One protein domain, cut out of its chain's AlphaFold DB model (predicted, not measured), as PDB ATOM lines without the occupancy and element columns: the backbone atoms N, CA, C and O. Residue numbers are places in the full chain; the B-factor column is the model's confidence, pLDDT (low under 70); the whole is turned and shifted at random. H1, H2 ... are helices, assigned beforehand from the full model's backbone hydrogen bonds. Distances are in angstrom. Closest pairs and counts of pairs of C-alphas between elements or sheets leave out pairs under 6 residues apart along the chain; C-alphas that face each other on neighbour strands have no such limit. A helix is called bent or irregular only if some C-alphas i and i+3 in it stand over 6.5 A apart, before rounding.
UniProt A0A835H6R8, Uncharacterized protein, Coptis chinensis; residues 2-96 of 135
ATOM      1  N   ILE A   2      84.458  75.854   2.776       85.75
ATOM      2  CA  ILE A   2      84.973  75.583   4.139       85.75
ATOM      3  C   ILE A   2      85.729  76.751   4.800       85.75
ATOM      4  O   ILE A   2      85.627  76.945   6.006       85.75
ATOM      5  N   HIS A   3      86.453  77.562   4.024       88.12
ATOM      6  CA  HIS A   3      87.133  78.755   4.534       88.12
ATOM      7  C   HIS A   3      86.154  79.798   5.098       88.12
ATOM      8  O   HIS A   3      86.417  80.336   6.167       88.12
ATOM      9  N   LEU A   4      85.013  80.017   4.433       91.31
ATOM     10  CA  LEU A   4      83.950  80.917   4.900       91.31
ATOM     11  C   LEU A   4      83.267  80.371   6.157       91.31
ATOM     12  O   LEU A   4      82.944  81.135   7.051       91.31
ATOM     13  N   LEU A   5      83.107  79.048   6.250       89.00
ATOM     14  CA  LEU A   5      82.524  78.385   7.422       89.00
ATOM     15  C   LEU A   5      83.420  78.501   8.664       89.00
ATOM     16  O   LEU A   5      82.934  78.663   9.781       89.00
ATOM     17  N   LYS A   6      84.743  78.402   8.474       87.94
ATOM     18  CA  LYS A   6      85.738  78.486   9.556       87.94
ATOM     19  C   LYS A   6      86.017  79.918   9.993       87.94
ATOM     20  O   LYS A   6      86.279  80.161  11.165       87.94
ATOM     21  N   LYS A   7      86.023  80.848   9.042       91.56
ATOM     22  CA  LYS A   7      86.305  82.259   9.283       91.56
ATOM     23  C   LYS A   7      85.353  83.100   8.436       91.56
ATOM     24  O   LYS A   7      85.746  83.548   7.354       91.56
ATOM     25  N   PRO A   8      84.108  83.284   8.899       92.56
ATOM     26  CA  PRO A   8      83.181  84.161   8.210       92.56
ATOM     27  C   PRO A   8      83.750  85.589   8.146       92.56
ATOM     28  O   PRO A   8      84.500  85.991   9.047       92.56
ATOM     29  N   PRO A   9      83.455  86.359   7.087       94.81
ATOM     30  CA  PRO A   9      83.823  87.767   7.027       94.81
ATOM     31  C   PRO A   9      83.182  88.548   8.178       94.81
ATOM     32  O   PRO A   9      82.061  88.242   8.585       94.81
ATOM     33  N   LYS A  10      83.888  89.578   8.661       95.00
ATOM     34  CA  LYS A  10      83.364  90.462   9.706       95.00
ATOM     35  C   LYS A  10      82.049  91.087   9.257       95.00
ATOM     36  O   LYS A  10      81.989  91.595   8.139       95.00
ATOM     37  N   HIS A  11      81.057  91.089  10.141       96.38
ATOM     38  CA  HIS A  11      79.697  91.591   9.907       96.38
ATOM     39  C   HIS A  11      78.835  90.731   8.966       96.38
ATOM     40  O   HIS A  11      77.712  91.113   8.650       96.38
ATOM     41  N   PHE A  12      79.327  89.565   8.535       95.75
ATOM     42  CA  PHE A  12      78.581  88.597   7.724       95.75
ATOM     43  C   PHE A  12      78.498  87.222   8.400       95.75
ATOM     44  O   PHE A  12      78.103  86.246   7.764       95.75
ATOM     45  N   GLU A  13      78.879  87.113   9.673       94.50
ATOM     46  CA  GLU A  13      78.947  85.847  10.402       94.50
ATOM     47  C   GLU A  13      77.596  85.131  10.419       94.50
ATOM     48  O   GLU A  13      77.514  83.944  10.095       94.50
ATOM     49  N   GLU A  14      76.538  85.855  10.775       93.75
ATOM     50  CA  GLU A  14      75.182  85.321  10.853       93.75
ATOM     51  C   GLU A  14      74.654  84.933   9.473       93.75
ATOM     52  O   GLU A  14      74.226  83.796   9.281       93.75
ATOM     53  N   PHE A  15      74.814  85.821   8.487       95.25
ATOM     54  CA  PHE A  15      74.409  85.569   7.106       95.25
ATOM     55  C   PHE A  15      75.070  84.311   6.529       95.25
ATOM     56  O   PHE A  15      74.404  83.457   5.946       95.25
ATOM     57  N   VAL A  16      76.386  84.164   6.712       94.62
ATOM     58  CA  VAL A  16      77.125  82.978   6.265       94.62
ATOM     59  C   VAL A  16      76.595  81.733   6.978       94.62
ATOM     60  O   VAL A  16      76.347  80.720   6.323       94.62
ATOM     61  N   ASN A  17      76.380  81.798   8.295       92.31
ATOM     62  CA  ASN A  17      75.867  80.659   9.054       92.31
ATOM     63  C   ASN A  17      74.485  80.217   8.560       92.31
ATOM     64  O   ASN A  17      74.292  79.031   8.287       92.31
ATOM     65  N   GLU A  18      73.552  81.151   8.406       93.88
ATOM     66  CA  GLU A  18      72.189  80.865   7.963       93.88
ATOM     67  C   GLU A  18      72.159  80.347   6.520       93.88
ATOM     68  O   GLU A  18      71.560  79.303   6.247       93.88
ATOM     69  N   HIS A  19      72.882  81.007   5.609       94.75
ATOM     70  CA  HIS A  19      72.954  80.611   4.206       94.75
ATOM     71  C   HIS A  19      73.455  79.173   4.051       94.75
ATOM     72  O   HIS A  19      72.843  78.350   3.365       94.75
ATOM     73  N   PHE A  20      74.568  78.846   4.708       93.75
ATOM     74  CA  PHE A  20      75.151  77.516   4.601       93.75
ATOM     75  C   PHE A  20      74.364  76.463   5.384       93.75
ATOM     76  O   PHE A  20      74.303  75.325   4.926       93.75
ATOM     77  N   ARG A  21      73.695  76.824   6.486       93.38
ATOM     78  CA  ARG A  21      72.746  75.938   7.181       93.38
ATOM     79  C   ARG A  21      71.577  75.560   6.268       93.38
ATOM     80  O   ARG A  21      71.278  74.375   6.139       93.38
ATOM     81  N   ALA A  22      70.966  76.531   5.591       93.44
ATOM     82  CA  ALA A  22      69.859  76.293   4.662       93.44
ATOM     83  C   ALA A  22      70.280  75.462   3.434       93.44
ATOM     84  O   ALA A  22      69.479  74.720   2.872       93.44
ATOM     85  N   LYS A  23      71.548  75.567   3.016       92.94
ATOM     86  CA  LYS A  23      72.113  74.823   1.876       92.94
ATOM     87  C   LYS A  23      72.854  73.541   2.265       92.94
ATOM     88  O   LYS A  23      73.395  72.876   1.379       92.94
ATOM     89  N   ALA A  24      72.872  73.175   3.546       92.75
ATOM     90  CA  ALA A  24      73.660  72.060   4.067       92.75
ATOM     91  C   ALA A  24      73.368  70.746   3.330       92.75
ATOM     92  O   ALA A  24      74.286  70.051   2.903       92.75
ATOM     93  N   GLU A  25      72.086  70.445   3.118       92.12
ATOM     94  CA  GLU A  25      71.644  69.222   2.452       92.12
ATOM     95  C   GLU A  25      72.171  69.126   1.014       92.12
ATOM     96  O   GLU A  25      72.833  68.154   0.645       92.12
ATOM     97  N   THR A  26      71.951  70.174   0.220       91.88
ATOM     98  CA  THR A  26      72.400  70.251  -1.175       91.88
ATOM     99  C   THR A  26      73.918  70.114  -1.282       91.88
ATOM    100  O   THR A  26      74.423  69.408  -2.155       91.88
ATOM    101  N   ILE A  27      74.656  70.760  -0.376       92.56
ATOM    102  CA  ILE A  27      76.120  70.693  -0.333       92.56
ATOM    103  C   ILE A  27      76.590  69.266  -0.035       92.56
ATOM    104  O   ILE A  27      77.479  68.764  -0.724       92.56
ATOM    105  N   LEU A  28      76.000  68.604   0.964       91.62
ATOM    106  CA  LEU A  28      76.385  67.243   1.342       91.62
ATOM    107  C   LEU A  28      76.082  66.234   0.229       91.62
ATOM    108  O   LEU A  28      76.913  65.362  -0.031       91.62
ATOM    109  N   VAL A  29      74.944  66.366  -0.457       90.00
ATOM    110  CA  VAL A  29      74.601  65.525  -1.617       90.00
ATOM    111  C   VAL A  29      75.616  65.711  -2.746       90.00
ATOM    112  O   VAL A  29      76.144  64.728  -3.264       90.00
ATOM    113  N   ALA A  30      75.968  66.957  -3.075       88.94
ATOM    114  CA  ALA A  30      76.973  67.231  -4.098       88.94
ATOM    115  C   ALA A  30      78.350  66.655  -3.721       88.94
ATOM    116  O   ALA A  30      79.007  66.028  -4.550       88.94
ATOM    117  N   CYS A  31      78.786  66.816  -2.467       89.62
ATOM    118  CA  CYS A  31      80.054  66.251  -2.001       89.62
ATOM    119  C   CYS A  31      80.090  64.720  -2.106       89.62
ATOM    120  O   CYS A  31      81.107  64.182  -2.539       89.62
ATOM    121  N   LYS A  32      78.992  64.027  -1.776       87.94
ATOM    122  CA  LYS A  32      78.891  62.571  -1.965       87.94
ATOM    123  C   LYS A  32      79.048  62.179  -3.431       87.94
ATOM    124  O   LYS A  32      79.846  61.298  -3.741       87.94
ATOM    125  N   ALA A  33      78.355  62.871  -4.328       86.31
ATOM    126  CA  ALA A  33      78.428  62.588  -5.757       86.31
ATOM    127  C   ALA A  33      79.845  62.822  -6.327       86.31
ATOM    128  O   ALA A  33      80.330  62.055  -7.160       86.31
ATOM    129  N   TYR A  34      80.557  63.835  -5.816       87.50
ATOM    130  CA  TYR A  34      81.968  64.059  -6.143       87.50
ATOM    131  C   TYR A  34      82.898  62.973  -5.596       87.50
ATOM    132  O   TYR A  34      83.849  62.605  -6.282       87.50
ATOM    133  N   MET A  35      82.650  62.468  -4.385       86.62
ATOM    134  CA  MET A  35      83.423  61.370  -3.789       86.62
ATOM    135  C   MET A  35      83.249  60.065  -4.563       86.62
ATOM    136  O   MET A  35      84.233  59.385  -4.831       86.62
ATOM    137  N   ALA A  36      82.019  59.752  -4.969       83.31
ATOM    138  CA  ALA A  36      81.720  58.572  -5.775       83.31
ATOM    139  C   ALA A  36      82.239  58.690  -7.223       83.31
ATOM    140  O   ALA A  36      82.266  57.709  -7.962       83.31
ATOM    141  N   GLY A  37      82.659  59.890  -7.650       78.94
ATOM    142  CA  GLY A  37      83.069  60.156  -9.029       78.94
ATOM    143  C   GLY A  37      81.919  60.047 -10.037       78.94
ATOM    144  O   GLY A  37      82.175  59.955 -11.237       78.94
ATOM    145  N   GLU A  38      80.673  60.061  -9.551       71.94
ATOM    146  CA  GLU A  38      79.438  59.933 -10.334       71.94
ATOM    147  C   GLU A  38      79.122  61.211 -11.115       71.94
ATOM    148  O   GLU A  38      78.539  61.157 -12.196       71.94
ATOM    149  N   VAL A  39      79.551  62.365 -10.593       71.62
ATOM    150  CA  VAL A  39      79.327  63.681 -11.202       71.62
ATOM    151  C   VAL A  39      80.647  64.252 -11.696       71.62
ATOM    152  O   VAL A  39      81.682  64.148 -11.035       71.62
ATOM    153  N   LYS A  40      80.625  64.862 -12.880       71.62
ATOM    154  CA  LYS A  40      81.797  65.502 -13.477       71.62
ATOM    155  C   LYS A  40      81.927  66.948 -12.977       71.62
ATOM    156  O   LYS A  40      80.948  67.599 -12.625       71.62
ATOM    157  N   VAL A  41      83.150  67.469 -12.921       68.19
ATOM    158  CA  VAL A  41      83.397  68.845 -12.462       68.19
ATOM    159  C   VAL A  41      82.839  69.826 -13.492       68.19
ATOM    160  O   VAL A  41      83.187  69.742 -14.669       68.19
ATOM    161  N   GLY A  42      82.007  70.766 -13.039       63.72
ATOM    162  CA  GLY A  42      81.340  71.743 -13.908       63.72
ATOM    163  C   GLY A  42      80.028  71.247 -14.517       63.72
ATOM    164  O   GLY A  42      79.407  71.986 -15.273       63.72
ATOM    165  N   ASP A  43      79.604  70.029 -14.173       63.97
ATOM    166  CA  ASP A  43      78.304  69.494 -14.555       63.97
ATOM    167  C   ASP A  43      77.233  69.954 -13.558       63.97
ATOM    168  O   ASP A  43      77.465  70.010 -12.342       63.97
ATOM    169  N   VAL A  44      76.056  70.313 -14.063       59.91
ATOM    170  CA  VAL A  44      74.915  70.601 -13.192       59.91
ATOM    171  C   VAL A  44      74.379  69.252 -12.749       59.91
ATOM    172  O   VAL A  44      74.103  68.399 -13.582       59.91
ATOM    173  N   VAL A  45      74.155  69.078 -11.446       59.53
ATOM    174  CA  VAL A  45      73.650  67.828 -10.841       59.53
ATOM    175  C   VAL A  45      72.293  67.373 -11.442       59.53
ATOM    176  O   VAL A  45      71.816  66.303 -11.092       59.53
ATOM    177  N   HIS A  46      71.673  68.155 -12.344       53.72
ATOM    178  CA  HIS A  46      70.365  67.941 -12.988       53.72
ATOM    179  C   HIS A  46      70.261  68.432 -14.463       53.72
ATOM    180  O   HIS A  46      69.157  68.716 -14.918       53.72
ATOM    181  N   SER A  47      71.350  68.586 -15.232       47.69
ATOM    182  CA  SER A  47      71.238  69.048 -16.638       47.69
ATOM    183  C   SER A  47      71.392  67.920 -17.656       47.69
ATOM    184  O   SER A  47      72.391  67.211 -17.664       47.69
ATOM    185  N   GLU A  48      70.434  67.827 -18.577       56.91
ATOM    186  CA  GLU A  48      70.389  66.853 -19.678       56.91
ATOM    187  C   GLU A  48      71.215  67.282 -20.913       56.91
ATOM    188  O   GLU A  48      71.264  66.562 -21.906       56.91
ATOM    189  N   ASN A  49      71.891  68.440 -20.874       53.94
ATOM    190  CA  ASN A  49      72.582  69.015 -22.037       53.94
ATOM    191  C   ASN A  49      74.113  69.120 -21.848       53.94
ATOM    192  O   ASN A  49      74.582  70.028 -21.153       53.94
ATOM    193  N   PRO A  50      74.924  68.256 -22.495       53.03
ATOM    194  CA  PRO A  50      76.383  68.283 -22.394       53.03
ATOM    195  C   PRO A  50      77.009  69.219 -23.447       53.03
ATOM    196  O   PRO A  50      77.447  68.766 -24.500       53.03
ATOM    197  N   SER A  51      77.071  70.529 -23.179       53.91
ATOM    198  CA  SER A  51      77.663  71.511 -24.119       53.91
ATOM    199  C   SER A  51      79.034  72.079 -23.699       53.91
ATOM    200  O   SER A  51      79.572  72.936 -24.398       53.91
ATOM    201  N   SER A  52      79.630  71.634 -22.587       55.88
ATOM    202  CA  SER A  52      80.939  72.119 -22.105       55.88
ATOM    203  C   SER A  52      81.968  70.979 -22.016       55.88
ATOM    204  O   SER A  52      81.573  69.812 -21.960       55.88
ATOM    205  N   PRO A  53      83.290  71.254 -22.026       54.50
ATOM    206  CA  PRO A  53      84.295  70.221 -21.792       54.50
ATOM    207  C   PRO A  53      84.125  69.670 -20.374       54.50
ATOM    208  O   PRO A  53      84.477  70.309 -19.385       54.50
ATOM    209  N   VAL A  54      83.533  68.482 -20.278       59.19
ATOM    210  CA  VAL A  54      83.150  67.897 -18.997       59.19
ATOM    211  C   VAL A  54      84.332  67.129 -18.395       59.19
ATOM    212  O   VAL A  54      84.730  66.080 -18.906       59.19
ATOM    213  N   TYR A  55      84.911  67.637 -17.303       67.62
ATOM    214  CA  TYR A  55      86.107  67.048 -16.690       67.62
ATOM    215  C   TYR A  55      85.741  65.974 -15.660       67.62
ATOM    216  O   TYR A  55      85.047  66.241 -14.676       67.62
ATOM    217  N   ARG A  56      86.253  64.747 -15.838       75.94
ATOM    218  CA  ARG A  56      86.171  63.713 -14.794       75.94
ATOM    219  C   ARG A  56      86.876  64.195 -13.528       75.94
ATOM    220  O   ARG A  56      87.938  64.814 -13.584       75.94
ATOM    221  N   VAL A  57      86.302  63.860 -12.379       77.81
ATOM    222  CA  VAL A  57      86.897  64.177 -11.083       77.81
ATOM    223  C   VAL A  57      88.185  63.371 -10.909       77.81
ATOM    224  O   VAL A  57      88.170  62.144 -10.984       77.81
ATOM    225  N   SER A  58      89.305  64.052 -10.658       85.06
ATOM    226  CA  SER A  58      90.581  63.379 -10.386       85.06
ATOM    227  C   SER A  58      90.547  62.610  -9.059       85.06
ATOM    228  O   SER A  58      89.934  63.067  -8.094       85.06
ATOM    229  N   GLN A  59      91.279  61.495  -8.960       84.25
ATOM    230  CA  GLN A  59      91.383  60.719  -7.712       84.25
ATOM    231  C   GLN A  59      91.856  61.577  -6.530       84.25
ATOM    232  O   GLN A  59      91.293  61.503  -5.444       84.25
ATOM    233  N   ARG A  60      92.834  62.469  -6.752       87.62
ATOM    234  CA  ARG A  60      93.331  63.387  -5.715       87.62
ATOM    235  C   ARG A  60      92.226  64.287  -5.160       87.62
ATOM    236  O   ARG A  60      92.203  64.563  -3.963       87.62
ATOM    237  N   PHE A  61      91.324  64.750  -6.022       87.44
ATOM    238  CA  PHE A  61      90.180  65.546  -5.595       87.44
ATOM    239  C   PHE A  61      89.174  64.701  -4.810       87.44
ATOM    240  O   PHE A  61      88.736  65.145  -3.751       87.44
ATOM    241  N   GLN A  62      88.866  63.484  -5.268       87.38
ATOM    242  CA  GLN A  62      87.980  62.560  -4.547       87.38
ATOM    243  C   GLN A  62      88.503  62.303  -3.130       87.38
ATOM    244  O   GLN A  62      87.771  62.518  -2.168       87.38
ATOM    245  N   THR A  63      89.792  61.977  -2.975       87.31
ATOM    246  CA  THR A  63      90.428  61.814  -1.655       87.31
ATOM    247  C   THR A  63      90.261  63.063  -0.792       87.31
ATOM    248  O   THR A  63      89.843  62.967   0.357       87.31
ATOM    249  N   SER A  64      90.503  64.252  -1.354       88.50
ATOM    250  CA  SER A  64      90.313  65.497  -0.598       88.50
ATOM    251  C   SER A  64      88.856  65.737  -0.187       88.50
ATOM    252  O   SER A  64      88.610  66.340   0.857       88.50
ATOM    253  N   MET A  65      87.889  65.252  -0.972       89.62
ATOM    254  CA  MET A  65      86.472  65.312  -0.622       89.62
ATOM    255  C   MET A  65      86.123  64.335   0.500       89.62
ATOM    256  O   MET A  65      85.396  64.732   1.405       89.62
ATOM    257  N   HIS A  66      86.692  63.127   0.505       87.50
ATOM    258  CA  HIS A  66      86.542  62.189   1.624       87.50
ATOM    259  C   HIS A  66      87.062  62.771   2.943       87.50
ATOM    260  O   HIS A  66      86.414  62.607   3.975       87.50
ATOM    261  N   ASP A  67      88.178  63.504   2.908       87.12
ATOM    262  CA  ASP A  67      88.720  64.183   4.091       87.12
ATOM    263  C   ASP A  67      87.859  65.387   4.520       87.12
ATOM    264  O   ASP A  67      87.712  65.681   5.710       87.12
ATOM    265  N   LEU A  68      87.288  66.113   3.553       89.75
ATOM    266  CA  LEU A  68      86.491  67.317   3.795       89.75
ATOM    267  C   LEU A  68      85.076  67.006   4.301       89.75
ATOM    268  O   LEU A  68      84.542  67.753   5.125       89.75
ATOM    269  N   TYR A  69      84.467  65.929   3.809       91.31
ATOM    270  CA  TYR A  69      83.086  65.546   4.094       91.31
ATOM    271  C   TYR A  69      82.740  65.485   5.593       91.31
ATOM    272  O   TYR A  69      81.793  66.164   6.001       91.31
ATOM    273  N   PRO A  70      83.497  64.773   6.456       90.12
ATOM    274  CA  PRO A  70      83.186  64.720   7.884       90.12
ATOM    275  C   PRO A  70      83.311  66.087   8.570       90.12
ATOM    276  O   PRO A  70      82.566  66.377   9.505       90.12
ATOM    277  N   LEU A  71      84.211  66.960   8.095       90.31
ATOM    278  CA  LEU A  71      84.361  68.314   8.636       90.31
ATOM    279  C   LEU A  71      83.133  69.175   8.337       90.31
ATOM    280  O   LEU A  71      82.681  69.919   9.206       90.31
ATOM    281  N   LEU A  72      82.600  69.075   7.116       91.50
ATOM    282  CA  LEU A  72      81.374  69.769   6.724       91.50
ATOM    283  C   LEU A  72      80.181  69.262   7.525       91.50
ATOM    284  O   LEU A  72      79.402  70.063   8.033       91.50
ATOM    285  N   LEU A  73      80.067  67.944   7.671       91.31
ATOM    286  CA  LEU A  73      78.958  67.326   8.382       91.31
ATOM    287  C   LEU A  73      78.918  67.763   9.852       91.31
ATOM    288  O   LEU A  73      77.866  68.180  10.332       91.31
ATOM    289  N   ASN A  74      80.063  67.749  10.541       89.88
ATOM    290  CA  ASN A  74      80.148  68.240  11.916       89.88
ATOM    291  C   ASN A  74      79.798  69.728  12.012       89.88
ATOM    292  O   ASN A  74      78.978  70.098  12.840       89.88
ATOM    293  N   TRP A  75      80.332  70.566  11.117       91.00
ATOM    294  CA  TRP A  75      80.020  71.996  11.130       91.00
ATOM    295  C   TRP A  75      78.522  72.262  10.933       91.00
ATOM    296  O   TRP A  75      77.940  73.092  11.626       91.00
ATOM    297  N   PHE A  76      77.874  71.553  10.004       92.31
ATOM    298  CA  PHE A  76      76.440  71.710   9.771       92.31
ATOM    299  C   PHE A  76      75.605  71.250  10.967       92.31
ATOM    300  O   PHE A  76      74.634  71.922  11.315       92.31
ATOM    301  N   ALA A  77      75.999  70.158  11.624       91.25
ATOM    302  CA  ALA A  77      75.346  69.701  12.846       91.25
ATOM    303  C   ALA A  77      75.495  70.721  13.987       91.25
ATOM    304  O   ALA A  77      74.498  71.075  14.614       91.25
ATOM    305  N   ASP A  78      76.696  71.278  14.182       90.50
ATOM    306  CA  ASP A  78      76.964  72.313  15.192       90.50
ATOM    307  C   ASP A  78      76.121  73.579  14.961       90.50
ATOM    308  O   ASP A  78      75.774  74.297  15.898       90.50
ATOM    309  N   LYS A  79      75.771  73.865  13.700       89.88
ATOM    310  CA  LYS A  79      74.897  74.983  13.306       89.88
ATOM    311  C   LYS A  79      73.411  74.619  13.254       89.88
ATOM    312  O   LYS A  79      72.609  75.425  12.781       89.88
ATOM    313  N   GLY A  80      73.021  73.437  13.732       89.00
ATOM    314  CA  GLY A  80      71.623  73.015  13.817       89.00
ATOM    315  C   GLY A  80      70.969  72.763  12.455       89.00
ATOM    316  O   GLY A  80      69.775  73.032  12.277       89.00
ATOM    317  N   ALA A  81      71.741  72.319  11.462       91.19
ATOM    318  CA  ALA A  81      71.189  71.793  10.218       91.19
ATOM    319  C   ALA A  81      70.748  70.326  10.411       91.19
ATOM    320  O   ALA A  81      71.417  69.578  11.128       91.19
ATOM    321  N   PRO A  82      69.667  69.871   9.753       88.94
ATOM    322  CA  PRO A  82      69.162  68.503   9.877       88.94
ATOM    323  C   PRO A  82      70.016  67.511   9.064       88.94
ATOM    324  O   PRO A  82      69.597  67.002   8.025       88.94
ATOM    325  N   VAL A  83      71.246  67.248   9.517       89.75
ATOM    326  CA  VAL A  83      72.237  66.444   8.775       89.75
ATOM    327  C   VAL A  83      72.457  65.031   9.324       89.75
ATOM    328  O   VAL A  83      73.295  64.295   8.810       89.75
ATOM    329  N   GLU A  84      71.684  64.612  10.324       85.44
ATOM    330  CA  GLU A  84      71.864  63.324  11.012       85.44
ATOM    331  C   GLU A  84      71.745  62.108  10.084       85.44
ATOM    332  O   GLU A  84      72.539  61.172  10.183       85.44
ATOM    333  N   LYS A  85      70.855  62.167   9.084       85.88
ATOM    334  CA  LYS A  85      70.720  61.114   8.061       85.88
ATOM    335  C   LYS A  85      72.020  60.835   7.292       85.88
ATOM    336  O   LYS A  85      72.199  59.743   6.771       85.88
ATOM    337  N   TYR A  86      72.942  61.798   7.251       85.31
ATOM    338  CA  TYR A  86      74.218  61.682   6.551       85.31
ATOM    339  C   TYR A  86      75.344  61.081   7.412       85.31
ATOM    340  O   TYR A  86      76.386  60.720   6.863       85.31
ATOM    341  N   ARG A  87      75.171  60.951   8.741       76.81
ATOM    342  CA  ARG A  87      76.207  60.414   9.653       76.81
ATOM    343  C   ARG A  87      76.433  58.914   9.490       76.81
ATOM    344  O   ARG A  87      77.576  58.467   9.555       76.81
ATOM    345  N   ALA A  88      75.362  58.152   9.272       64.31
ATOM    346  CA  ALA A  88      75.398  56.689   9.219       64.31
ATOM    347  C   ALA A  88      76.283  56.137   8.081       64.31
ATOM    348  O   ALA A  88      76.806  55.030   8.170       64.31
ATOM    349  N   GLU A  89      76.509  56.927   7.032       56.94
ATOM    350  CA  GLU A  89      77.202  56.490   5.817       56.94
ATOM    351  C   GLU A  89      78.721  56.749   5.837       56.94
ATOM    352  O   GLU A  89      79.470  56.167   5.051       56.94
ATOM    353  N   VAL A  90      79.217  57.578   6.764       57.28
ATOM    354  CA  VAL A  90      80.646  57.950   6.837       57.28
ATOM    355  C   VAL A  90      81.528  56.768   7.274       57.28
ATOM    356  O   VAL A  90      82.695  56.688   6.892       57.28
ATOM    357  N   GLN A  91      80.972  55.799   8.009       51.97
ATOM    358  CA  GLN A  91      81.706  54.620   8.494       51.97
ATOM    359  C   GLN A  91      82.051  53.594   7.398       51.97
ATOM    360  O   GLN A  91      82.975  52.798   7.579       51.97
ATOM    361  N   PHE A  92      81.355  53.606   6.256       46.22
ATOM    362  CA  PHE A  92      81.661  52.712   5.128       46.22
ATOM    363  C   PHE A  92      82.821  53.230   4.263       46.22
ATOM    364  O   PHE A  92      83.563  52.447   3.670       46.22
ATOM    365  N   LEU A  93      83.043  54.545   4.251       45.75
ATOM    366  CA  LEU A  93      84.039  55.198   3.396       45.75
ATOM    367  C   LEU A  93      85.449  55.187   3.995       45.75
ATOM    368  O   LEU A  93      86.422  55.285   3.258       45.75
ATOM    369  N   SER A  94      85.583  55.000   5.313       46.03
ATOM    370  CA  SER A  94      86.890  54.728   5.924       46.03
ATOM    371  C   SER A  94      87.361  53.284   5.701       46.03
ATOM    372  O   SER A  94      88.509  52.970   6.015       46.03
ATOM    373  N   LYS A  95      86.482  52.387   5.222       44.62
ATOM    374  CA  LYS A  95      86.760  50.948   5.069       44.62
ATOM    375  C   LYS A  95      87.020  50.510   3.623       44.62
ATOM    376  O   LYS A  95      87.664  49.482   3.435       44.62
ATOM    377  N   SER A  96      86.628  51.293   2.617       34.75
ATOM    378  CA  SER A  96      86.862  50.962   1.202       34.75
ATOM    379  C   SER A  96      87.941  51.838   0.545       34.75
ATOM    380  O   SER A  96      87.636  52.890  -0.001       34.75
TER     381      SER A  96
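This is residues 2 to 96 of the 135 residues of an uncharacterized protein of Coptis chinensis (UniProt A0A835H6R8). H3 and the bent helix H4 fold back on each other as a helical hairpin, with H1 and H2 near one end, the long loop of residues 36 to 58 at the other, and H5 off to one side. The 95 printed residues, with five named helices, H1 to H5, and no named strand, are all helix in class. The whole is only just compact, close to loose, with radius of gyration of the C-alphas 14.7 A and spans 39 by 34 by 22 A.

H1, residues 2 to 6, begins with C-alpha 2 at (84.973, 75.583, 4.139). H2 is residues 13 to 22, 14.4 A; H3 is 24 to 35, 16.5 A. H4, 59 to 78, assigned as one helix by its hydrogen bonds, is bent: C-alphas 67 and 70 are 6.7 A apart, between arms H4a, 59 to 67, and H4b, 70 to 78. H5, 90 to 93, ends with C-alpha 93 at (84.039, 55.198, 3.396).

H1 touches H2, closest C-alphas Leu 5 and Val 16, 7.2 A. H3, with residues 31 to 35 alone, touches H4a in a hairpin, opposite ways at a steep tilt of 38 degrees, closest C-alphas Met 35 and Gln 62, 4.8 A. H5 touches no helix. Every O i to N i+4 pair is within hydrogen-bond range in H1, H2, H3, H4a and H4b; H5 is too short for one.

The printed part has no cut. The links H3 to H4 and H4 to H5 are long. Residues 41 to 55 and 88 to 96 have pLDDT under 70.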